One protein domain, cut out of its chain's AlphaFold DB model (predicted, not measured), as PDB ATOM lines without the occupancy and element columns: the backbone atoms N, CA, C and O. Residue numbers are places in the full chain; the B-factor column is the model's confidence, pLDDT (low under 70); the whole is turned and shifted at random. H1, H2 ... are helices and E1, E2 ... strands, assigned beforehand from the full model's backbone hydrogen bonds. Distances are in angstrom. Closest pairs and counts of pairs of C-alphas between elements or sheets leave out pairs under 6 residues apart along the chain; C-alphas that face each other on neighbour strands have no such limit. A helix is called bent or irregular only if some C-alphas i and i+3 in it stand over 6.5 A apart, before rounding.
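What this domain is: This is residues 20 to 192 of the 204 residues of an uncharacterized protein of Corynebacterium frankenforstense DSM 45800 (UniProt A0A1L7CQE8). A small, twisted four-stranded sheet forms the head at one end of an elongated model, and the long helix H6 packs along one face of it and runs on beyond the strands into an arm. In that arm H6 runs beside the bent helix H4, which starts near the edge strand E4 and reaches farther out; H7 packs on H4b, residues 128 to 143 fold back from the far end toward H5, and short H2 covers part of the sheet's other face. The printed part has 173 residues, with seven named helices and four named strands in the order E1 E2 H1 E3 H2 E4 H3 H4 H5 H6 H7. The sheet is mixed, in the order E3 E2 E1 E4, and the class is mixed, helices and strands. The whole is only just loose, close to compact, with a radius of gyration of the C-alphas of 18.9 A and spans of 68 by 34 by 26 A.

How they stand to each other: Start at E1, residues 20 to 25, which forms a hairpin with its antiparallel neighbour E2, residues 29 to 35; look for N 22 and O 33, 2.8 A apart. E3, residues 48 to 55, is antiparallel to E2, with N 32 and O 52 at 2.9 A. H1, residues 44 to 47, only grazes the sheet. H2, residues 65 to 70, lies over E2 at a height over the sheet of 9.1 A, only just slantwise to the strands at 32 degrees to E2 on the local plane. E4, residues 74 to 77, is parallel to E1, with N 23 and O 76 at 2.8 A. E3, H2 and E4 form a split strand-helix-strand unit, two strands running the same way with E2 and E1 between them, and its crossover is right-handed. H3, residues 79 to 83, stands at the sheet's level. The helix H6, residues 155 to 181, lies over E2 and E1 on the opposite face from H2, at a height over the sheet of 7.1 A, and runs along the strands at 14 degrees to E1 on the local plane. It is irregular, with C-alphas 156 and 159 7.2 A apart. H4, residues 99 to 127, was assigned as one helix by its hydrogen bonds but is bent, with C-alphas 106 and 109 6.5 A apart: H4a is residues 99 to 106, H4b residues 109 to 127. H4a touches H6 the same way at a shallow tilt of 19 degrees, closest at the C-alphas of Gly 99 and Leu 163, 6.4 A. H5, residues 144 to 148, touches H6, closest at the C-alphas of Pro 144 and Ser 162, 5.0 A. H7, residues 185 to 191, touches H4b at a steep tilt of 44 degrees, opposite ways, closest at the C-alphas of Ala 120 and Leu 187, 7.3 A. Every O i to N i+4 pair is within hydrogen-bond range in H2, H3, H4a, H4b, H5 and H7, against 21 of 23 in H6; H1 is too short for such a pair.

Where its parts are: Find C-alpha 20 at (463.057, 452.539, 345.211), where E1 begins. E2 is 19.9 A long and E3 21.7 A. H4b runs 27.4 A to C-alpha 127 at (457.848, 443.755, 383.770). H6 runs 39.9 A, and H7 ends at C-alpha 191, (465.760, 448.951, 368.705).

The domain as a whole: The two C-alphas farthest apart, those of Gly 59 and Pro 129, are 67.8 A apart. The printed part has no cut. The links H3 to H4 and H4 to H5 are long. Confidence is under 70 at residues 42, 44 to 45, 56 to 64 and 90 to 91.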
ATOM      1  N   ILE A  20     463.849 453.494 345.990       96.19
ATOM      2  CA  ILE A  20     463.057 452.539 345.211       96.19
ATOM      3  C   ILE A  20     462.764 453.163 343.847       96.19
ATOM      4  O   ILE A  20     462.056 454.165 343.769       96.19
ATOM      5  N   ALA A  21     463.304 452.580 342.782       96.62
ATOM      6  CA  ALA A  21     462.969 452.935 341.413       96.62
ATOM      7  C   ALA A  21     461.758 452.113 340.962       96.62
ATOM      8  O   ALA A  21     461.822 450.889 340.864       96.62
ATOM      9  N   VAL A  22     460.636 452.778 340.706       97.31
ATOM     10  CA  VAL A  22     459.473 452.166 340.067       97.31
ATOM     11  C   VAL A  22     459.668 452.235 338.565       97.31
ATOM     12  O   VAL A  22     459.880 453.322 338.034       97.31
ATOM     13  N   VAL A  23     459.614 451.086 337.899       95.50
ATOM     14  CA  VAL A  23     459.833 450.966 336.460       95.50
ATOM     15  C   VAL A  23     458.604 450.375 335.791       95.50
ATOM     16  O   VAL A  23     458.090 449.331 336.204       95.50
ATOM     17  N   ASP A  24     458.179 451.046 334.730       94.31
ATOM     18  CA  ASP A  24     457.104 450.635 333.846       94.31
ATOM     19  C   ASP A  24     457.571 450.556 332.392       94.31
ATOM     20  O   ASP A  24     458.545 451.201 331.987       94.31
ATOM     21  N   ALA A  25     456.860 449.761 331.601       87.69
ATOM     22  CA  ALA A  25     457.129 449.543 330.192       87.69
ATOM     23  C   ALA A  25     455.858 449.757 329.365       87.69
ATOM     24  O   ALA A  25     454.991 448.891 329.320       87.69
ATOM     25  N   GLY A  26     455.788 450.880 328.652       75.69
ATOM     26  CA  GLY A  26     454.842 451.060 327.550       75.69
ATOM     27  C   GLY A  26     455.295 450.328 326.280       75.69
ATOM     28  O   GLY A  26     456.359 449.703 326.247       75.69
ATOM     29  N   GLU A  27     454.517 450.439 325.199       71.44
ATOM     30  CA  GLU A  27     454.814 449.765 323.919       71.44
ATOM     31  C   GLU A  27     456.163 450.197 323.312       71.44
ATOM     32  O   GLU A  27     456.904 449.351 322.818       71.44
ATOM     33  N   ALA A  28     456.514 451.485 323.407       76.94
ATOM     34  CA  ALA A  28     457.762 452.048 322.867       76.94
ATOM     35  C   ALA A  28     458.595 452.828 323.903       76.94
ATOM     36  O   ALA A  28     459.640 453.390 323.577       76.94
ATOM     37  N   ARG A  29     458.124 452.904 325.155       86.56
ATOM     38  CA  ARG A  29     458.689 453.785 326.185       86.56
ATOM     39  C   ARG A  29     458.904 453.071 327.510       86.56
ATOM     40  O   ARG A  29     458.179 452.141 327.853       86.56
ATOM     41  N   THR A  30     459.912 453.493 328.260       90.44
ATOM     42  CA  THR A  30     460.168 453.055 329.638       90.44
ATOM     43  C   THR A  30     459.933 454.231 330.558       90.44
ATOM     44  O   THR A  30     460.502 455.296 330.331       90.44
ATOM     45  N   VAL A  31     459.125 454.055 331.595       92.75
ATOM     46  CA  VAL A  31     458.907 455.101 332.597       92.75
ATOM     47  C   VAL A  31     459.606 454.696 333.881       92.75
ATOM     48  O   VAL A  31     459.490 453.554 334.318       92.75
ATOM     49  N   VAL A  32     460.356 455.623 334.470       94.25
ATOM     50  CA  VAL A  32     461.047 455.432 335.747       94.25
ATOM     51  C   VAL A  32     460.611 456.525 336.710       94.25
ATOM     52  O   VAL A  32     460.589 457.703 336.349       94.25
ATOM     53  N   TRP A  33     460.305 456.147 337.947       95.62
ATOM     54  CA  TRP A  33     459.987 457.070 339.033       95.62
ATOM     55  C   TRP A  33     460.773 456.700 340.285       95.62
ATOM     56  O   TRP A  33     460.705 455.555 340.725       95.62
ATOM     57  N   HIS A  34     461.496 457.639 340.901       95.69
ATOM     58  CA  HIS A  34     462.206 457.337 342.150       95.69
ATOM     59  C   HIS A  34     461.387 457.697 343.386       95.69
ATOM     60  O   HIS A  34     460.734 458.740 343.467       95.69
ATOM     61  N   VAL A  35     461.476 456.823 344.383       96.06
ATOM     62  CA  VAL A  35     460.827 456.955 345.682       96.06
ATOM     63  C   VAL A  35     461.899 456.938 346.770       96.06
ATOM     64  O   VAL A  35     462.586 455.936 346.978       96.06
ATOM     65  N   GLN A  36     462.060 458.063 347.461       95.00
ATOM     66  CA  GLN A  36     463.017 458.221 348.553       95.00
ATOM     67  C   GLN A  36     462.536 457.480 349.798       95.00
ATOM     68  O   GLN A  36     461.418 457.691 350.257       95.00
ATOM     69  N   THR A  37     463.400 456.657 350.395       94.44
ATOM     70  CA  THR A  37     463.088 455.955 351.655       94.44
ATOM     71  C   THR A  37     463.710 456.615 352.886       94.44
ATOM     72  O   THR A  37     463.395 456.240 354.022       94.44
ATOM     73  N   ASN A  38     464.586 457.607 352.685       91.81
ATOM     74  CA  ASN A  38     465.243 458.324 353.770       91.81
ATOM     75  C   ASN A  38     464.212 459.173 354.553       91.81
ATOM     76  O   ASN A  38     463.440 459.914 353.942       91.81
ATOM     77  N   PRO A  39     464.181 459.080 355.898       87.81
ATOM     78  CA  PRO A  39     463.244 459.824 356.747       87.81
ATOM     79  C   PRO A  39     463.368 461.351 356.694       87.81
ATOM     80  O   PRO A  39     462.457 462.035 357.164       87.81
ATOM     81  N   ASP A  40     464.455 461.896 356.145       87.00
ATOM     82  CA  ASP A  40     464.596 463.337 355.911       87.00
ATOM     83  C   ASP A  40     463.583 463.848 354.863       87.00
ATOM     84  O   ASP A  40     463.225 465.027 354.857       87.00
ATOM     85  N   PHE A  41     463.046 462.953 354.025       82.38
ATOM     86  CA  PHE A  41     461.947 463.236 353.104       82.38
ATOM     87  C   PHE A  41     460.605 462.898 353.767       82.38
ATOM     88  O   PHE A  41     460.048 461.823 353.586       82.38
ATOM     89  N   SER A  42     460.070 463.831 354.556       68.88
ATOM     90  CA  SER A  42     458.917 463.575 355.437       68.88
ATOM     91  C   SER A  42     457.548 463.955 354.850       68.88
ATOM     92  O   SER A  42     456.626 464.277 355.601       68.88
ATOM     93  N   SER A  43     457.409 464.038 353.525       72.31
ATOM     94  CA  SER A  43     456.113 464.297 352.882       72.31
ATOM     95  C   SER A  43     455.978 463.487 351.596       72.31
ATOM     96  O   SER A  43     456.993 463.294 350.928       72.31
ATOM     97  N   PRO A  44     454.764 463.084 351.176       67.75
ATOM     98  CA  PRO A  44     454.577 462.343 349.925       67.75
ATOM     99  C   PRO A  44     455.199 463.036 348.704       67.75
ATOM    100  O   PRO A  44     455.779 462.382 347.843       67.75
ATOM    101  N   ALA A  45     455.147 464.372 348.663       67.38
ATOM    102  CA  ALA A  45     455.762 465.175 347.606       67.38
ATOM    103  C   ALA A  45     457.301 465.207 347.669       67.38
ATOM    104  O   ALA A  45     457.946 465.403 346.648       67.38
ATOM    105  N   ALA A  46     457.889 465.035 348.856       71.31
ATOM    106  CA  ALA A  46     459.336 464.921 349.036       71.31
ATOM    107  C   ALA A  46     459.834 463.481 348.815       71.31
ATOM    108  O   ALA A  46     460.983 463.284 348.433       71.31
ATOM    109  N   ILE A  47     458.967 462.491 349.055       84.00
ATOM    110  CA  ILE A  47     459.232 461.065 348.855       84.00
ATOM    111  C   ILE A  47     459.246 460.726 347.359       84.00
ATOM    112  O   ILE A  47     460.138 460.017 346.905       84.00
ATOM    113  N   LEU A  48     458.295 461.242 346.573       86.88
ATOM    114  CA  LEU A  48     458.287 461.083 345.116       86.88
ATOM    115  C   LEU A  48     459.306 462.033 344.475       86.88
ATOM    116  O   LEU A  48     459.029 463.214 344.277       86.88
ATOM    117  N   SER A  49     460.483 461.522 344.126       77.50
ATOM    118  CA  SER A  49     461.585 462.321 343.589       77.50
ATOM    119  C   SER A  49     461.866 461.956 342.132       77.50
ATOM    120  O   SER A  49     462.431 460.909 341.875       77.50
ATOM    121  N   GLY A  50     461.542 462.818 341.171       82.56
ATOM    122  CA  GLY A  50     461.941 462.627 339.769       82.56
ATOM    123  C   GLY A  50     461.154 461.555 339.001       82.56
ATOM    124  O   GLY A  50     460.807 460.497 339.522       82.56
ATOM    125  N   ALA A  51     460.876 461.871 337.739       88.69
ATOM    126  CA  ALA A  51     460.189 461.007 336.793       88.69
ATOM    127  C   ALA A  51     460.839 461.158 335.416       88.69
ATOM    128  O   ALA A  51     461.147 462.278 334.994       88.69
ATOM    129  N   TRP A  52     461.033 460.042 334.724       91.75
ATOM    130  CA  TRP A  52     461.650 459.992 333.405       91.75
ATOM    131  C   TRP A  52     460.817 459.113 332.486       91.75
ATOM    132  O   TRP A  52     460.415 458.022 332.876       91.75
ATOM    133  N   VAL A  53     460.596 459.581 331.261       88.31
ATOM    134  CA  VAL A  53     460.059 458.782 330.158       88.31
ATOM    135  C   VAL A  53     461.190 458.626 329.152       88.31
ATOM    136  O   VAL A  53     461.759 459.617 328.696       88.31
ATOM    137  N   LEU A  54     461.559 457.386 328.867       85.44
ATOM    138  CA  LEU A  54     462.656 457.011 327.987       85.44
ATOM    139  C   LEU A  54     462.063 456.397 326.718       85.44
ATOM    140  O   LEU A  54     461.297 455.444 326.814       85.44
ATOM    141  N   SER A  55     462.402 456.944 325.555       78.75
ATOM    142  CA  SER A  55     461.972 456.493 324.229       78.75
ATOM    143  C   SER A  55     463.196 456.127 323.393       78.75
ATOM    144  O   SER A  55     464.128 456.929 323.302       78.75
ATOM    145  N   ASP A  56     463.188 454.952 322.762       66.94
ATOM    146  CA  ASP A  56     464.256 454.547 321.834       66.94
ATOM    147  C   ASP A  56     464.174 455.320 320.501       66.94
ATOM    148  O   ASP A  56     465.179 455.492 319.810       66.94
ATOM    149  N   GLU A  57     462.984 455.805 320.133       65.38
ATOM    150  CA  GLU A  57     462.712 456.420 318.824       65.38
ATOM    151  C   GLU A  57     463.083 457.907 318.756       65.38
ATOM    152  O   GLU A  57     463.460 458.403 317.695       65.38
ATOM    153  N   ASP A  58     463.012 458.618 319.884       58.53
ATOM    154  CA  ASP A  58     463.193 460.075 319.918       58.53
ATOM    155  C   ASP A  58     464.677 460.497 319.984       58.53
ATOM    156  O   ASP A  58     464.992 461.683 319.928       58.53
ATOM    157  N   GLY A  59     465.615 459.544 320.101       52.75
ATOM    158  CA  GLY A  59     467.057 459.821 320.208       52.75
ATOM    159  C   GLY A  59     467.479 460.563 321.490       52.75
ATOM    160  O   GLY A  59     468.659 460.856 321.664       52.75
ATOM    161  N   ASP A  60     466.531 460.831 322.394       49.47
ATOM    162  CA  ASP A  60     466.702 461.556 323.662       49.47
ATOM    163  C   ASP A  60     467.200 460.665 324.820       49.47
ATOM    164  O   ASP A  60     467.330 461.104 325.974       49.47
ATOM    165  N   VAL A  61     467.491 459.398 324.535       52.88
ATOM    166  CA  VAL A  61     467.931 458.413 325.521       52.88
ATOM    167  C   VAL A  61     469.298 457.879 325.117       52.88
ATOM    168  O   VAL A  61     469.437 457.131 324.156       52.88
ATOM    169  N   ASP A  62     470.320 458.274 325.877       57.34
ATOM    170  CA  ASP A  62     471.574 457.526 325.939       57.34
ATOM    171  C   ASP A  62     471.236 456.073 326.331       57.34
ATOM    172  O   ASP A  62     470.539 455.890 327.333       57.34
ATOM    173  N   PRO A  63     471.684 455.043 325.588       54.75
ATOM    174  CA  PRO A  63     471.473 453.641 325.948       54.75
ATOM    175  C   PRO A  63     471.860 453.298 327.397       54.75
ATOM    176  O   PRO A  63     471.274 452.387 327.973       54.75
ATOM    177  N   GLY A  64     472.805 454.033 328.002       65.44
ATOM    178  CA  GLY A  64     473.196 453.870 329.410       65.44
ATOM    179  C   GLY A  64     472.274 454.554 330.427       65.44
ATOM    180  O   GLY A  64     472.399 454.326 331.624       65.44
ATOM    181  N   ARG A  65     471.308 455.370 329.989       81.50
ATOM    182  CA  ARG A  65     470.506 456.221 330.881       81.50
ATOM    183  C   ARG A  65     469.607 455.432 331.825       81.50
ATOM    184  O   ARG A  65     469.354 455.892 332.933       81.50
ATOM    185  N   LEU A  66     469.091 454.281 331.394       85.00
ATOM    186  CA  LEU A  66     468.322 453.417 332.290       85.00
ATOM    187  C   LEU A  66     469.236 452.818 333.365       85.00
ATOM    188  O   LEU A  66     468.872 452.839 334.534       85.00
ATOM    189  N   ASP A  67     470.428 452.358 332.989       87.38
ATOM    190  CA  ASP A  67     471.397 451.806 333.938       87.38
ATOM    191  C   ASP A  67     471.830 452.862 334.967       87.38
ATOM    192  O   ASP A  67     471.806 452.586 336.165       87.38
ATOM    193  N   ASP A  68     472.100 454.091 334.515       87.44
ATOM    194  CA  ASP A  68     472.452 455.228 335.376       87.44
ATOM    195  C   ASP A  68     471.324 455.601 336.349       87.44
ATOM    196  O   ASP A  68     471.569 455.933 337.509       87.44
ATOM    197  N   LEU A  69     470.065 455.561 335.895       89.81
ATOM    198  CA  LEU A  69     468.914 455.841 336.757       89.81
ATOM    199  C   LEU A  69     468.718 454.748 337.812       89.81
ATOM    200  O   LEU A  69     468.263 455.041 338.914       89.81
ATOM    201  N   LEU A  70     469.061 453.501 337.491       91.12
ATOM    202  CA  LEU A  70     468.840 452.360 338.373       91.12
ATOM    203  C   LEU A  70     470.042 452.022 339.261       91.12
ATOM    204  O   LEU A  70     469.904 451.197 340.172       91.12
ATOM    205  N   GLU A  71     471.195 452.655 339.048       88.75
ATOM    206  CA  GLU A  71     472.405 452.413 339.826       88.75
ATOM    207  C   GLU A  71     472.163 452.631 341.332       88.75
ATOM    208  O   GLU A  71     471.719 453.687 341.785       88.75
ATOM    209  N   GLY A  72     472.438 451.595 342.134       86.88
ATOM    210  CA  GLY A  72     472.273 451.638 343.592       86.88
ATOM    211  C   GLY A  72     470.819 451.715 344.079       86.88
ATOM    212  O   GLY A  72     470.589 451.958 345.269       86.88
ATOM    213  N   THR A  73     469.840 451.515 343.192       92.50
ATOM    214  CA  THR A  73     468.410 451.504 343.532       92.50
ATOM    215  C   THR A  73     467.885 450.093 343.802       92.50
ATOM    216  O   THR A  73     468.505 449.078 343.474       92.50
ATOM    217  N   VAL A  74     466.704 450.035 344.410       95.50
ATOM    218  CA  VAL A  74     465.877 448.832 344.494       95.50
ATOM    219  C   VAL A  74     464.713 448.972 343.517       95.50
ATOM    220  O   VAL A  74     464.008 449.976 343.545       95.50
ATOM    221  N   VAL A  75     464.482 447.982 342.659       95.69
ATOM    222  CA  VAL A  75     463.524 448.091 341.554       95.69
ATOM    223  C   VAL A  75     462.165 447.511 341.936       95.69
ATOM    224  O   VAL A  75     462.042 446.322 342.226       95.69
ATOM    225  N   ALA A  76     461.121 448.336 341.872       97.06
ATOM    226  CA  ALA A  76     459.723 447.916 341.831       97.06
ATOM    227  C   ALA A  76     459.246 447.920 340.376       97.06
ATOM    228  O   ALA A  76     459.486 448.877 339.648       97.06
ATOM    229  N   ARG A  77     458.546 446.874 339.940       96.12
ATOM    230  CA  ARG A  77     458.129 446.727 338.536       96.12
ATOM    231  C   ARG A  77     456.618 446.723 338.424       96.12
ATOM    232  O   ARG A  77     455.956 446.101 339.259       96.12
ATOM    233  N   THR A  78     456.087 447.349 337.385       96.50
ATOM    234  CA  THR A  78     454.716 447.089 336.933       96.50
ATOM    235  C   THR A  78     454.623 445.716 336.262       96.50
ATOM    236  O   THR A  78     455.627 445.056 335.977       96.50
ATOM    237  N   GLU A  79     453.401 445.267 336.015       94.88
ATOM    238  CA  GLU A  79     453.096 444.065 335.246       94.88
ATOM    239  C   GLU A  79     453.677 444.163 333.829       94.88
ATOM    240  O   GLU A  79     454.379 443.253 333.391       94.88
ATOM    241  N   ALA A  80     453.492 445.304 333.162       93.25
ATOM    242  CA  ALA A  80     453.985 445.524 331.806       93.25
ATOM    243  C   ALA A  80     455.523 445.468 331.720       93.25
ATOM    244  O   ALA A  80     456.075 444.894 330.779       93.25
ATOM    245  N   ALA A  81     456.238 445.978 332.733       91.50
ATOM    246  CA  ALA A  81     457.699 445.870 332.804       91.50
ATOM    247  C   ALA A  81     458.187 444.414 332.875       91.50
ATOM    248  O   ALA A  81     459.218 444.076 332.284       91.50
ATOM    249  N   VAL A  82     457.443 443.545 333.567       91.44
ATOM    250  CA  VAL A  82     457.741 442.107 333.626       91.44
ATOM    251  C   VAL A  82     457.399 441.419 332.307       91.44
ATOM    252  O   VAL A  82     458.212 440.640 331.813       91.44
ATOM    253  N   GLU A  83     456.243 441.719 331.712       92.19
ATOM    254  CA  GLU A  83     455.807 441.138 330.435       92.19
ATOM    255  C   GLU A  83     456.756 441.477 329.282       92.19
ATOM    256  O   GLU A  83     457.082 440.605 328.474       92.19
ATOM    257  N   ARG A  84     457.270 442.714 329.243       87.94
ATOM    258  CA  ARG A  84     458.277 443.133 328.258       87.94
ATOM    259  C   ARG A  84     459.653 442.503 328.505       87.94
ATOM    260  O   ARG A  84     460.518 442.574 327.636       87.94
ATOM    261  N   GLY A  85     459.871 441.888 329.668       85.44
ATOM    262  CA  GLY A  85     461.131 441.236 330.011       85.44
ATOM    263  C   GLY A  85     462.288 442.219 330.181       85.44
ATOM    264  O   GLY A  85     463.405 441.913 329.768       85.44
ATOM    265  N   LEU A  86     462.028 443.400 330.759       84.06
ATOM    266  CA  LEU A  86     463.085 444.372 331.034       84.06
ATOM    267  C   LEU A  86     464.172 443.758 331.927       84.06
ATOM    268  O   LEU A  86     463.886 443.210 332.993       84.06
ATOM    269  N   SER A  87     465.423 443.869 331.482       81.25
ATOM    270  CA  SER A  87     466.600 443.535 332.280       81.25
ATOM    271  C   SER A  87     467.069 444.754 333.064       81.25
ATOM    272  O   SER A  87     467.042 445.867 332.543       81.25
ATOM    273  N   PHE A  88     467.550 444.527 334.282       82.69
ATOM    274  CA  PHE A  88     468.077 445.573 335.154       82.69
ATOM    275  C   PHE A  88     469.558 445.320 335.457       82.69
ATOM    276  O   PHE A  88     469.994 444.162 335.411       82.69
ATOM    277  N   PRO A  89     470.338 446.368 335.777       76.50
ATOM    278  CA  PRO A  89     471.722 446.212 336.205       76.50
ATOM    279  C   PRO A  89     471.838 445.244 337.385       76.50
ATOM    280  O   PRO A  89     471.039 445.300 338.311       76.50
ATOM    281  N   THR A  90     472.884 444.412 337.415       68.94
ATOM    282  CA  THR A  90     473.127 443.469 338.530       68.94
ATOM    283  C   THR A  90     473.286 444.166 339.886       68.94
ATOM    284  O   THR A  90     473.053 443.557 340.925       68.94
ATOM    285  N   ALA A  91     473.698 445.437 339.890       69.88
ATOM    286  CA  ALA A  91     473.819 446.237 341.106       69.88
ATOM    287  C   ALA A  91     472.463 446.700 341.673       69.88
ATOM    288  O   ALA A  91     472.409 447.125 342.826       69.88
ATOM    289  N   ALA A  92     471.385 446.633 340.885       76.19
ATOM    290  CA  ALA A  92     470.043 446.966 341.332       76.19
ATOM    291  C   ALA A  92     469.367 445.714 341.905       76.19
ATOM    292  O   ALA A  92     469.276 444.686 341.237       76.19
ATOM    293  N   GLY A  93     468.883 445.790 343.145       87.88
ATOM    294  CA  GLY A  93     468.123 444.685 343.733       87.88
ATOM    295  C   GLY A  93     466.668 444.732 343.276       87.88
ATOM    296  O   GLY A  93     466.044 445.788 343.363       87.88
ATOM    297  N   VAL A  94     466.096 443.622 342.808       93.56
ATOM    298  CA  VAL A  94     464.721 443.620 342.282       93.56
ATOM    299  C   VAL A  94     463.744 443.137 343.349       93.56
ATOM    300  O   VAL A  94     463.911 442.067 343.932       93.56
ATOM    301  N   LEU A  95     462.691 443.915 343.607       95.25
ATOM    302  CA  LEU A  95     461.630 443.488 344.513       95.25
ATOM    303  C   LEU A  95     460.847 442.316 343.904       95.25
ATOM    304  O   LEU A  95     460.558 442.308 342.700       95.25
ATOM    305  N   PRO A  96     460.460 441.330 344.727       95.44
ATOM    306  CA  PRO A  96     459.690 440.198 344.249       95.44
ATOM    307  C   PRO A  96     458.277 440.630 343.838       95.44
ATOM    308  O   PRO A  96     457.666 441.511 344.441       95.44
ATOM    309  N   GLY A  97     457.747 439.958 342.816       94.62
ATOM    310  CA  GLY A  97     456.449 440.281 342.223       94.62
ATOM    311  C   GLY A  97     456.488 441.452 341.234       94.62
ATOM    312  O   GLY A  97     457.548 441.852 340.741       94.62
ATOM    313  N   SER A  98     455.290 441.937 340.911       95.75
ATOM    314  CA  SER A  98     454.999 443.114 340.086       95.75
ATOM    315  C   SER A  98     453.729 443.797 340.602       95.75
ATOM    316  O   SER A  98     452.931 443.152 341.289       95.75
ATOM    317  N   GLY A  99     453.564 445.092 340.322       95.31
ATOM    318  CA  GLY A  99     452.391 445.891 340.695       95.31
ATOM    319  C   GLY A  99     451.962 445.691 342.152       95.31
ATOM    320  O   GLY A  99     452.750 445.892 343.081       95.31
ATOM    321  N   ALA A 100     450.724 445.242 342.368       95.44
ATOM    322  CA  ALA A 100     450.193 444.973 343.711       95.44
ATOM    323  C   ALA A 100     450.945 443.852 344.467       95.44
ATOM    324  O   ALA A 100     451.025 443.861 345.703       95.44
ATOM    325  N   GLY A 101     451.538 442.899 343.740       97.12
ATOM    326  CA  GLY A 101     452.385 441.849 344.308       97.12
ATOM    327  C   GLY A 101     453.657 442.412 344.947       97.12
ATOM    328  O   GLY A 101     453.992 442.035 346.070       97.12
ATOM    329  N   THR A 102     454.295 443.389 344.294       97.19
ATOM    330  CA  THR A 102     455.455 444.116 344.844       97.19
ATOM    331  C   THR A 102     455.104 444.827 346.149       97.19
ATOM    332  O   THR A 102     455.851 444.761 347.125       97.19
ATOM    333  N   LEU A 103     453.941 445.484 346.205       98.12
ATOM    334  CA  LEU A 103     453.485 446.181 347.413       98.12
ATOM    335  C   LEU A 103     453.219 445.214 348.567       98.12
ATOM    336  O   LEU A 103     453.557 445.506 349.714       98.12
ATOM    337  N   THR A 104     452.653 444.044 348.267       98.00
ATOM    338  CA  THR A 104     452.461 442.987 349.266       98.00
ATOM    339  C   THR A 104     453.801 442.557 349.853       98.00
ATOM    340  O   THR A 104     453.961 442.573 351.075       98.00
ATOM    341  N   ALA A 105     454.784 442.275 348.996       97.56
ATOM    342  CA  ALA A 105     456.117 441.881 349.431       97.56
ATOM    343  C   ALA A 105     456.862 442.971 350.218       97.56
ATOM    344  O   ALA A 105     457.609 442.652 351.137       97.56
ATOM    345  N   LEU A 106     456.647 444.253 349.905       97.44
ATOM    346  CA  LEU A 106     457.204 445.370 350.678       97.44
ATOM    347  C   LEU A 106     456.574 445.496 352.074       97.44
ATOM    348  O   LEU A 106     457.256 445.821 353.045       97.44
ATOM    349  N   VAL A 107     455.270 445.247 352.201       98.38
ATOM    350  CA  VAL A 107     454.543 445.422 353.469       98.38
ATOM    351  C   VAL A 107     454.782 444.265 354.449       98.38
ATOM    352  O   VAL A 107     454.741 444.467 355.664       98.38
ATOM    353  N   GLU A 108     455.045 443.052 353.968       97.81
ATOM    354  CA  GLU A 108     455.316 441.881 354.815       97.81
ATOM    355  C   GLU A 108     456.458 442.065 355.838       97.81
ATOM    356  O   GLU A 108     456.205 441.900 357.041       97.81
ATOM    357  N   PRO A 109     457.686 442.461 355.450       98.06
ATOM    358  CA  PRO A 109     458.777 442.672 356.400       98.06
ATOM    359  C   PRO A 109     458.496 443.839 357.362       98.06
ATOM    360  O   PRO A 109     458.913 443.796 358.524       98.06
ATOM    361  N   ILE A 110     457.719 444.844 356.936       98.25
ATOM    362  CA  ILE A 110     457.244 445.927 357.811       98.25
ATOM    363  C   ILE A 110     456.310 445.373 358.889       98.25
ATOM    364  O   ILE A 110     456.484 445.680 360.071       98.25
ATOM    365  N   ARG A 111     455.346 444.520 358.523       98.00
ATOM    366  CA  ARG A 111     454.441 443.873 359.489       98.00
ATOM    367  C   ARG A 111     455.211 443.024 360.493       98.00
ATOM    368  O   ARG A 111     454.939 443.119 361.688       98.00
ATOM    369  N   ALA A 112     456.206 442.262 360.037       97.88
ATOM    370  CA  ALA A 112     457.081 441.500 360.927       97.88
ATOM    371  C   ALA A 112     457.861 442.420 361.889       97.88
ATOM    372  O   ALA A 112     457.970 442.137 363.083       97.88
ATOM    373  N   ALA A 113     458.366 443.557 361.399       98.00
ATOM    374  CA  ALA A 113     459.050 444.541 362.234       98.00
ATOM    375  C   ALA A 113     458.119 445.205 363.263       98.00
ATOM    376  O   ALA A 113     458.553 445.443 364.391       98.00
ATOM    377  N   VAL A 114     456.861 445.483 362.903       98.25
ATOM    378  CA  VAL A 114     455.832 445.989 363.829       98.25
ATOM    379  C   VAL A 114     455.487 444.940 364.887       98.25
ATOM    380  O   VAL A 114     455.441 445.287 366.064       98.25
ATOM    381  N   GLY A 115     455.358 443.664 364.507       97.81
ATOM    382  CA  GLY A 115     455.130 442.562 365.449       97.81
ATOM    383  C   GLY A 115     456.192 442.498 366.549       97.81
ATOM    384  O   GLY A 115     455.853 442.468 367.728       97.81
ATOM    385  N   ARG A 116     457.476 442.636 366.187       97.94
ATOM    386  CA  ARG A 116     458.574 442.706 367.172       97.94
ATOM    387  C   ARG A 116     458.474 443.911 368.114       97.94
ATOM    388  O   ARG A 116     458.886 443.837 369.267       97.94
ATOM    389  N   ILE A 117     457.952 445.046 367.639       98.06
ATOM    390  CA  ILE A 117     457.711 446.211 368.505       98.06
ATOM    391  C   ILE A 117     456.576 445.909 369.485       98.06
ATOM    392  O   ILE A 117     456.696 446.235 370.665       98.06
ATOM    393  N   ASP A 118     455.491 445.297 369.011       97.44
ATOM    394  CA  ASP A 118     454.342 444.946 369.846       97.44
ATOM    395  C   ASP A 118     454.718 443.913 370.923       97.44
ATOM    396  O   ASP A 118     454.310 444.066 372.078       97.44
ATOM    397  N   GLU A 119     455.564 442.934 370.592       97.19
ATOM    398  CA  GLU A 119     456.166 441.992 371.548       97.19
ATOM    399  C   GLU A 119     456.942 442.735 372.647       97.19
ATOM    400  O   GLU A 119     456.643 442.578 373.830       97.19
ATOM    401  N   ALA A 120     457.845 443.651 372.278       96.69
ATOM    402  CA  ALA A 120     458.597 444.444 373.252       96.69
ATOM    403  C   ALA A 120     457.691 445.339 374.126       96.69
ATOM    404  O   ALA A 120     457.973 445.583 375.303       96.69
ATOM    405  N   VAL A 121     456.584 445.853 373.575       96.50
ATOM    406  CA  VAL A 121     455.574 446.602 374.345       96.50
ATOM    407  C   VAL A 121     454.872 445.691 375.356       96.50
ATOM    408  O   VAL A 121     454.607 446.133 376.479       96.50
ATOM    409  N   ALA A 122     454.565 444.447 374.978       95.44
ATOM    410  CA  ALA A 122     453.956 443.457 375.861       95.44
ATOM    411  C   ALA A 122     454.912 443.045 376.992       95.44
ATOM    412  O   ALA A 122     454.526 443.126 378.159       95.44
ATOM    413  N   GLU A 123     456.169 442.733 376.675       95.50
ATOM    414  CA  GLU A 123     457.210 442.405 377.662       95.50
ATOM    415  C   GLU A 123     457.415 443.542 378.671       95.50
ATOM    416  O   GLU A 123     457.436 443.330 379.885       95.50
ATOM    417  N   ASN A 124     457.481 444.791 378.194       95.19
ATOM    418  CA  ASN A 124     457.618 445.947 379.078       95.19
ATOM    419  C   ASN A 124     456.400 446.123 380.008       95.19
ATOM    420  O   ASN A 124     456.551 446.596 381.135       95.19
ATOM    421  N   LYS A 125     455.189 445.749 379.571       94.06
ATOM    422  CA  LYS A 125     453.998 445.746 380.441       94.06
ATOM    423  C   LYS A 125     454.022 444.625 381.471       94.06
ATOM    424  O   LYS A 125     453.539 444.835 382.580       94.06
ATOM    425  N   GLU A 126     454.553 443.461 381.120       94.44
ATOM    426  CA  GLU A 126     454.706 442.347 382.057       94.44
ATOM    427  C   GLU A 126     455.690 442.711 383.177       94.44
ATOM    428  O   GLU A 126     455.386 442.549 384.358       94.44
ATOM    429  N   GLN A 127     456.828 443.309 382.816       93.50
ATOM    430  CA  GLN A 127     457.848 443.755 383.770       93.50
ATOM    431  C   GLN A 127     457.419 444.993 384.571       93.50
ATOM    432  O   GLN A 127     457.830 445.180 385.718       93.50
ATOM    433  N   ASN A 128     456.589 445.855 383.981       93.62
ATOM    434  CA  ASN A 128     456.050 447.044 384.625       93.62
ATOM    435  C   ASN A 128     454.540 447.170 384.353       93.62
ATOM    436  O   ASN A 128     454.140 447.851 383.404       93.62
ATOM    437  N   PRO A 129     453.679 446.619 385.229       90.75
ATOM    438  CA  PRO A 129     452.226 446.633 385.037       90.75
ATOM    439  C   PRO A 129     451.587 448.027 384.956       90.75
ATOM    440  O   PRO A 129     450.453 448.166 384.500       90.75
ATOM    441  N   LYS A 130     452.291 449.080 385.398       92.00
ATOM    442  CA  LYS A 130     451.835 450.478 385.290       92.00
ATOM    443  C   LYS A 130     452.252 451.141 383.974       92.00
ATOM    444  O   LYS A 130     451.894 452.296 383.740       92.00
ATOM    445  N   ALA A 131     453.020 450.457 383.125       91.00
ATOM    446  CA  ALA A 131     453.461 450.993 381.850       91.00
ATOM    447  C   ALA A 131     452.274 451.253 380.914       91.00
ATOM    448  O   ALA A 131     451.380 450.423 380.729       91.00
ATOM    449  N   GLN A 132     452.286 452.421 380.273       86.56
ATOM    450  CA  GLN A 132     451.290 452.753 379.264       86.56
ATOM    451  C   GLN A 132     451.469 451.878 378.024       86.56
ATOM    452  O   GLN A 132     452.582 451.689 377.535       86.56
ATOM    453  N   GLY A 133     450.352 451.402 377.475       88.19
ATOM    454  CA  GLY A 133     450.361 450.749 376.172       88.19
ATOM    455  C   GLY A 133     450.806 451.678 375.051       88.19
ATOM    456  O   GLY A 133     450.676 452.902 375.124       88.19
ATOM    457  N   LEU A 134     451.310 451.063 373.990       93.69
ATOM    458  CA  LEU A 134     451.601 451.714 372.730       93.69
ATOM    459  C   LEU A 134     450.881 450.927 371.641       93.69
ATOM    460  O   LEU A 134     451.000 449.712 371.591       93.69
ATOM    461  N   ARG A 135     450.111 451.623 370.806       94.62
ATOM    462  CA  ARG A 135     449.564 451.061 369.574       94.62
ATOM    463  C   ARG A 135     450.370 451.625 368.418       94.62
ATOM    464  O   ARG A 135     450.539 452.849 368.349       94.62
ATOM    465  N   MET A 136     450.863 450.744 367.560       96.25
ATOM    466  CA  MET A 136     451.596 451.133 366.364       96.25
ATOM    467  C   MET A 136     450.637 451.526 365.232       96.25
ATOM    468  O   MET A 136     449.523 450.991 365.166       96.25
ATOM    469  N   PRO A 137     451.027 452.477 364.364       96.00
ATOM    470  CA  PRO A 137     450.339 452.702 363.100       96.00
ATOM    471  C   PRO A 137     450.278 451.406 362.291       96.00
ATOM    472  O   PRO A 137     451.213 450.605 362.317       96.00
ATOM    473  N   LYS A 138     449.170 451.197 361.583       93.25
ATOM    474  CA  LYS A 138     449.022 450.071 360.664       93.25
ATOM    475  C   LYS A 138     449.544 450.501 359.296       93.25
ATOM    476  O   LYS A 138     449.141 451.552 358.812       93.25
ATOM    477  N   VAL A 139     450.391 449.674 358.692       95.88
ATOM    478  CA  VAL A 139     450.819 449.835 357.297       95.88
ATOM    479  C   VAL A 139     450.007 448.861 356.448       95.88
ATOM    480  O   VAL A 139     450.041 447.642 356.661       95.88
ATOM    481  N   GLU A 140     449.190 449.411 355.557       95.25
ATOM    482  CA  GLU A 140     448.321 448.655 354.654       95.25
ATOM    483  C   GLU A 140     448.982 448.505 353.284       95.25
ATOM    484  O   GLU A 140     449.932 449.216 352.978       95.25
ATOM    485  N   VAL A 141     448.510 447.539 352.492       97.56
ATOM    486  CA  VAL A 141     448.914 447.418 351.087       97.56
ATOM    487  C   VAL A 141     448.038 448.400 350.311       97.56
ATOM    488  O   VAL A 141     446.823 448.183 350.297       97.56
ATOM    489  N   PRO A 142     448.590 449.486 349.741       96.31
ATOM    490  CA  PRO A 142     447.791 450.437 348.979       96.31
ATOM    491  C   PRO A 142     447.318 449.801 347.671       96.31
ATOM    492  O   PRO A 142     447.954 448.878 347.164       96.31
ATOM    493  N   ASP A 143     446.215 450.308 347.126       96.00
ATOM    494  CA  ASP A 143     445.689 449.897 345.826       96.00
ATOM    495  C   ASP A 143     446.119 450.912 344.750       96.00
ATOM    496  O   ASP A 143     445.603 452.035 344.742       96.00
ATOM    497  N   PRO A 144     447.052 450.558 343.843       95.62
ATOM    498  CA  PRO A 144     447.450 451.431 342.742       95.62
ATOM    499  C   PRO A 144     446.280 451.837 341.847       95.62
ATOM    500  O   PRO A 144     446.246 452.975 341.387       95.62
ATOM    501  N   GLY A 145     445.298 450.953 341.639       94.88
ATOM    502  CA  GLY A 145     444.147 451.236 340.782       94.88
ATOM    503  C   GLY A 145     443.304 452.387 341.323       94.88
ATOM    504  O   GLY A 145     442.918 453.276 340.570       94.88
ATOM    505  N   HIS A 146     443.102 452.431 342.642       95.31
ATOM    506  CA  HIS A 146     442.418 453.556 343.278       95.31
ATOM    507  C   HIS A 146     443.232 454.855 343.195       95.31
ATOM    508  O   HIS A 146     442.680 455.932 342.988       95.31
ATOM    509  N   LEU A 147     444.559 454.771 343.339       95.62
ATOM    510  CA  LEU A 147     445.429 455.943 343.234       95.62
ATOM    511  C   LEU A 147     445.422 456.527 341.818       95.62
ATOM    512  O   LEU A 147     445.399 457.750 341.682       95.62
ATOM    513  N   ALA A 148     445.389 455.674 340.789       95.62
ATOM    514  CA  ALA A 148     445.349 456.064 339.380       95.62
ATOM    515  C   ALA A 148     444.161 456.981 339.036       95.62
ATOM    516  O   ALA A 148     444.288 457.838 338.168       95.62
ATOM    517  N   GLU A 149     443.046 456.906 339.774       96.12
ATOM    518  CA  GLU A 149     441.896 457.810 339.598       96.12
ATOM    519  C   GLU A 149     442.256 459.299 339.768       96.12
ATOM    520  O   GLU A 149     441.581 460.172 339.220       96.12
ATOM    521  N   ALA A 150     443.312 459.600 340.531       93.94
ATOM    522  CA  ALA A 150     443.812 460.956 340.748       93.94
ATOM    523  C   ALA A 150     444.911 461.371 339.749       93.94
ATOM    524  O   ALA A 150     445.465 462.468 339.870       93.94
ATOM    525  N   TYR A 151     445.262 460.505 338.794       94.56
ATOM    526  CA  TYR A 151     446.326 460.770 337.838       94.56
ATOM    527  C   TYR A 151     445.900 461.785 336.772       94.56
ATOM    528  O   TYR A 151     444.837 461.691 336.154       94.56
ATOM    529  N   HIS A 152     446.781 462.749 336.519       92.94
ATOM    530  CA  HIS A 152     446.668 463.695 335.417       92.94
ATOM    531  C   HIS A 152     448.043 463.845 334.764       92.94
ATOM    532  O   HIS A 152     448.966 464.384 335.376       92.94
ATOM    533  N   GLY A 153     448.185 463.368 333.529       90.69
ATOM    534  CA  GLY A 153     449.449 463.378 332.798       90.69
ATOM    535  C   GLY A 153     449.379 462.548 331.519       90.69
ATOM    536  O   GLY A 153     448.292 462.282 331.008       90.69
ATOM    537  N   GLU A 154     450.546 462.156 331.013       89.75
ATOM    538  CA  GLU A 154     450.662 461.268 329.855       89.75
ATOM    539  C   GLU A 154     450.183 459.852 330.223       89.75
ATOM    540  O   GLU A 154     450.686 459.293 331.199       89.75
ATOM    541  N   PRO A 155     449.262 459.230 329.460       90.94
ATOM    542  CA  PRO A 155     448.698 457.918 329.804       90.94
ATOM    543  C   PRO A 155     449.749 456.827 330.052       90.94
ATOM    544  O   PRO A 155     449.585 455.973 330.915       90.94
ATOM    545  N   GLU A 156     450.867 456.891 329.330       89.31
ATOM    546  CA  GLU A 156     451.982 455.945 329.437       89.31
ATOM    547  C   GLU A 156     452.692 455.981 330.797       89.31
ATOM    548  O   GLU A 156     453.404 455.044 331.136       89.31
ATOM    549  N   ALA A 157     452.529 457.052 331.579       92.00
ATOM    550  CA  ALA A 157     453.135 457.193 332.898       92.00
ATOM    551  C   ALA A 157     452.162 456.885 334.049       92.00
ATOM    552  O   ALA A 157     452.584 456.881 335.208       92.00
ATOM    553  N   GLU A 158     450.887 456.600 333.766       95.31
ATOM    554  CA  GLU A 158     449.851 456.357 334.780       95.31
ATOM    555  C   GLU A 158     450.174 455.150 335.674       95.31
ATOM    556  O   GLU A 158     450.118 455.244 336.907       95.31
ATOM    557  N   ALA A 159     450.558 454.019 335.078       95.62
ATOM    558  CA  ALA A 159     450.862 452.796 335.821       95.62
ATOM    559  C   ALA A 159     452.133 452.954 336.673       95.62
ATOM    560  O   ALA A 159     452.134 452.624 337.862       95.62
ATOM    561  N   CYS A 160     453.188 453.552 336.110       96.12
ATOM    562  CA  CYS A 160     454.390 453.891 336.872       96.12
ATOM    563  C   CYS A 160     454.084 454.835 338.042       96.12
ATOM    564  O   CYS A 160     454.551 454.614 339.161       96.12
ATOM    565  N   TRP A 161     453.303 455.891 337.797       96.31
ATOM    566  CA  TRP A 161     452.979 456.893 338.807       96.31
ATOM    567  C   TRP A 161     452.123 456.316 339.934       96.31
ATOM    568  O   TRP A 161     452.424 456.539 341.106       96.31
ATOM    569  N   SER A 162     451.076 455.560 339.604       97.12
ATOM    570  CA  SER A 162     450.168 454.983 340.601       97.12
ATOM    571  C   SER A 162     450.881 453.967 341.496       97.12
ATOM    572  O   SER A 162     450.721 454.000 342.720       97.12
ATOM    573  N   LEU A 163     451.760 453.136 340.921       97.94
ATOM    574  CA  LEU A 163     452.614 452.236 341.693       97.94
ATOM    575  C   LEU A 163     453.639 453.009 342.540       97.94
ATOM    576  O   LEU A 163     453.800 452.701 343.719       97.94
ATOM    577  N   ALA A 164     454.286 454.048 342.001       97.31
ATOM    578  CA  ALA A 164     455.201 454.900 342.768       97.31
ATOM    579  C   ALA A 164     454.503 455.591 343.942       97.31
ATOM    580  O   ALA A 164     455.035 455.629 345.054       97.31
ATOM    581  N   ARG A 165     453.276 456.079 343.734       96.69
ATOM    582  CA  ARG A 165     452.454 456.682 344.783       96.69
ATOM    583  C   ARG A 165     452.115 455.672 345.877       96.69
ATOM    584  O   ARG A 165     452.204 456.031 347.052       96.69
ATOM    585  N   ALA A 166     451.796 454.433 345.501       97.50
ATOM    586  CA  ALA A 166     451.557 453.345 346.440       97.50
ATOM    587  C   ALA A 166     452.823 452.984 347.236       97.50
ATOM    588  O   ALA A 166     452.770 452.865 348.458       97.50
ATOM    589  N   VAL A 167     453.984 452.879 346.583       97.31
ATOM    590  CA  VAL A 167     455.267 452.665 347.276       97.31
ATOM    591  C   VAL A 167     455.540 453.810 348.258       97.31
ATOM    592  O   VAL A 167     455.921 453.557 349.400       97.31
ATOM    593  N   ALA A 168     455.276 455.060 347.867       96.19
ATOM    594  CA  ALA A 168     455.429 456.215 348.749       96.19
ATOM    595  C   ALA A 168     454.517 456.148 349.990       96.19
ATOM    596  O   ALA A 168     454.966 456.492 351.082       96.19
ATOM    597  N   ASP A 169     453.277 455.661 349.862       95.88
ATOM    598  CA  ASP A 169     452.382 455.441 351.012       95.88
ATOM    599  C   ASP A 169     452.908 454.359 351.967       95.88
ATOM    600  O   ASP A 169     452.801 454.494 353.188       95.88
ATOM    601  N   VAL A 170     453.529 453.299 351.437       97.25
ATOM    602  CA  VAL A 170     454.182 452.271 352.265       97.25
ATOM    603  C   VAL A 170     455.369 452.862 353.035       97.25
ATOM    604  O   VAL A 170     455.514 452.606 354.235       97.25
ATOM    605  N   VAL A 171     456.196 453.678 352.370       96.38
ATOM    606  CA  VAL A 171     457.340 454.369 352.988       96.38
ATOM    607  C   VAL A 171     456.881 455.321 354.095       96.38
ATOM    608  O   VAL A 171     457.400 455.246 355.211       96.38
ATOM    609  N   ASP A 172     455.878 456.160 353.830       94.88
ATOM    610  CA  ASP A 172     455.318 457.084 354.825       94.88
ATOM    611  C   ASP A 172     454.732 456.323 356.029       94.88
ATOM    612  O   ASP A 172     454.987 456.661 357.191       94.88
ATOM    613  N   GLY A 173     454.046 455.204 355.772       95.88
ATOM    614  CA  GLY A 173     453.569 454.296 356.812       95.88
ATOM    615  C   GLY A 173     454.696 453.775 357.712       95.88
ATOM    616  O   GLY A 173     454.556 453.756 358.942       95.88
ATOM    617  N   TRP A 174     455.842 453.400 357.136       97.00
ATOM    618  CA  TRP A 174     457.021 453.005 357.909       97.00
ATOM    619  C   TRP A 174     457.619 454.166 358.712       97.00
ATOM    620  O   TRP A 174     457.940 454.004 359.895       97.00
ATOM    621  N   HIS A 175     457.725 455.358 358.125       95.38
ATOM    622  CA  HIS A 175     458.196 456.545 358.846       95.38
ATOM    623  C   HIS A 175     457.292 456.872 360.040       95.38
ATOM    624  O   HIS A 175     457.791 457.166 361.130       95.38
ATOM    625  N   ALA A 176     455.971 456.742 359.893       95.75
ATOM    626  CA  ALA A 176     455.019 456.906 360.990       95.75
ATOM    627  C   ALA A 176     455.244 455.876 362.115       95.75
ATOM    628  O   ALA A 176     455.223 456.232 363.303       95.75
ATOM    629  N   VAL A 177     455.507 454.613 361.762       97.38
ATOM    630  CA  VAL A 177     455.879 453.546 362.708       97.38
ATOM    631  C   VAL A 177     457.150 453.923 363.472       97.38
ATOM    632  O   VAL A 177     457.146 453.928 364.706       97.38
ATOM    633  N   GLU A 178     458.221 454.311 362.783       96.75
ATOM    634  CA  GLU A 178     459.498 454.647 363.423       96.75
ATOM    635  C   GLU A 178     459.413 455.908 364.288       96.75
ATOM    636  O   GLU A 178     459.942 455.938 365.407       96.75
ATOM    637  N   ASN A 179     458.672 456.921 363.837       95.12
ATOM    638  CA  ASN A 179     458.380 458.111 364.631       95.12
ATOM    639  C   ASN A 179     457.643 457.744 365.921       95.12
ATOM    640  O   ASN A 179     458.002 458.232 366.997       95.12
ATOM    641  N   ARG A 180     456.669 456.825 365.857       96.81
ATOM    642  CA  ARG A 180     455.944 456.355 367.043       96.81
ATOM    643  C   ARG A 180     456.835 455.544 367.984       96.81
ATOM    644  O   ARG A 180     456.825 455.810 369.192       96.81
ATOM    645  N   ARG A 181     457.627 454.607 367.454       97.06
ATOM    646  CA  ARG A 181     458.566 453.765 368.220       97.06
ATOM    647  C   ARG A 181     459.535 454.619 369.037       97.06
ATOM    648  O   ARG A 181     459.710 454.407 370.238       97.06
ATOM    649  N   ARG A 182     460.091 455.664 368.417       96.12
ATOM    650  CA  ARG A 182     461.046 456.600 369.034       96.12
ATOM    651  C   ARG A 182     460.425 457.520 370.094       96.12
ATOM    652  O   ARG A 182     461.134 458.327 370.690       96.12
ATOM    653  N   THR A 183     459.137 457.408 370.412       95.62
ATOM    654  CA  THR A 183     458.542 458.147 371.544       95.62
ATOM    655  C   THR A 183     458.740 457.462 372.901       95.62
ATOM    656  O   THR A 183     458.396 458.043 373.932       95.62
ATOM    657  N   ARG A 184     459.268 456.230 372.936       95.31
ATOM    658  CA  ARG A 184     459.438 455.441 374.168       95.31
ATOM    659  C   ARG A 184     460.905 455.111 374.423       95.31
ATOM    660  O   ARG A 184     461.611 454.714 373.506       95.31
ATOM    661  N   ALA A 185     461.355 455.269 375.668       94.75
ATOM    662  CA  ALA A 185     462.745 454.998 376.049       94.75
ATOM    663  C   ALA A 185     463.103 453.511 375.895       94.75
ATOM    664  O   ALA A 185     464.046 453.201 375.181       94.75
ATOM    665  N   PHE A 186     462.282 452.602 376.429       94.75
ATOM    666  CA  PHE A 186     462.548 451.159 376.340       94.75
ATOM    667  C   PHE A 186     462.639 450.650 374.888       94.75
ATOM    668  O   PHE A 186     463.482 449.819 374.576       94.75
ATOM    669  N   LEU A 187     461.850 451.211 373.960       96.81
ATOM    670  CA  LEU A 187     461.945 450.879 372.532       96.81
ATOM    671  C   LEU A 187     463.171 451.495 371.845       96.81
ATOM    672  O   LEU A 187     463.638 450.964 370.840       96.81
ATOM    673  N   LYS A 188     463.693 452.620 372.346       96.44
ATOM    674  CA  LYS A 188     464.979 453.159 371.878       96.44
ATOM    675  C   LYS A 188     466.141 452.294 372.333       96.44
ATOM    676  O   LYS A 188     467.097 452.145 371.585       96.44
ATOM    677  N   ASP A 189     466.060 451.764 373.546       95.19
ATOM    678  CA  ASP A 189     467.112 450.919 374.097       95.19
ATOM    679  C   ASP A 189     467.096 449.533 373.423       95.19
ATOM    680  O   ASP A 189     468.157 449.009 373.104       95.19
ATOM    681  N   ALA A 190     465.913 448.996 373.090       95.50
ATOM    682  CA  ALA A 190     465.771 447.722 372.379       95.50
ATOM    683  C   ALA A 190     466.086 447.789 370.870       95.50
ATOM    684  O   ALA A 190     466.666 446.859 370.321       95.50
ATOM    685  N   PHE A 191     465.700 448.870 370.179       96.25
ATOM    686  CA  PHE A 191     465.760 448.951 368.705       96.25
ATOM    687  C   PHE A 191     466.646 450.084 368.170       96.25
ATOM    688  O   PHE A 191     466.631 450.363 366.972       96.25
ATOM    689  N   GLY A 192     467.380 450.780 369.037       95.69
ATOM    690  CA  GLY A 192     468.196 451.934 368.668       95.69
ATOM    691  C   GLY A 192     467.426 453.262 368.631       95.69
ATOM    692  O   GLY A 192     466.192 453.327 368.620       95.69
TER     693      GLY A 192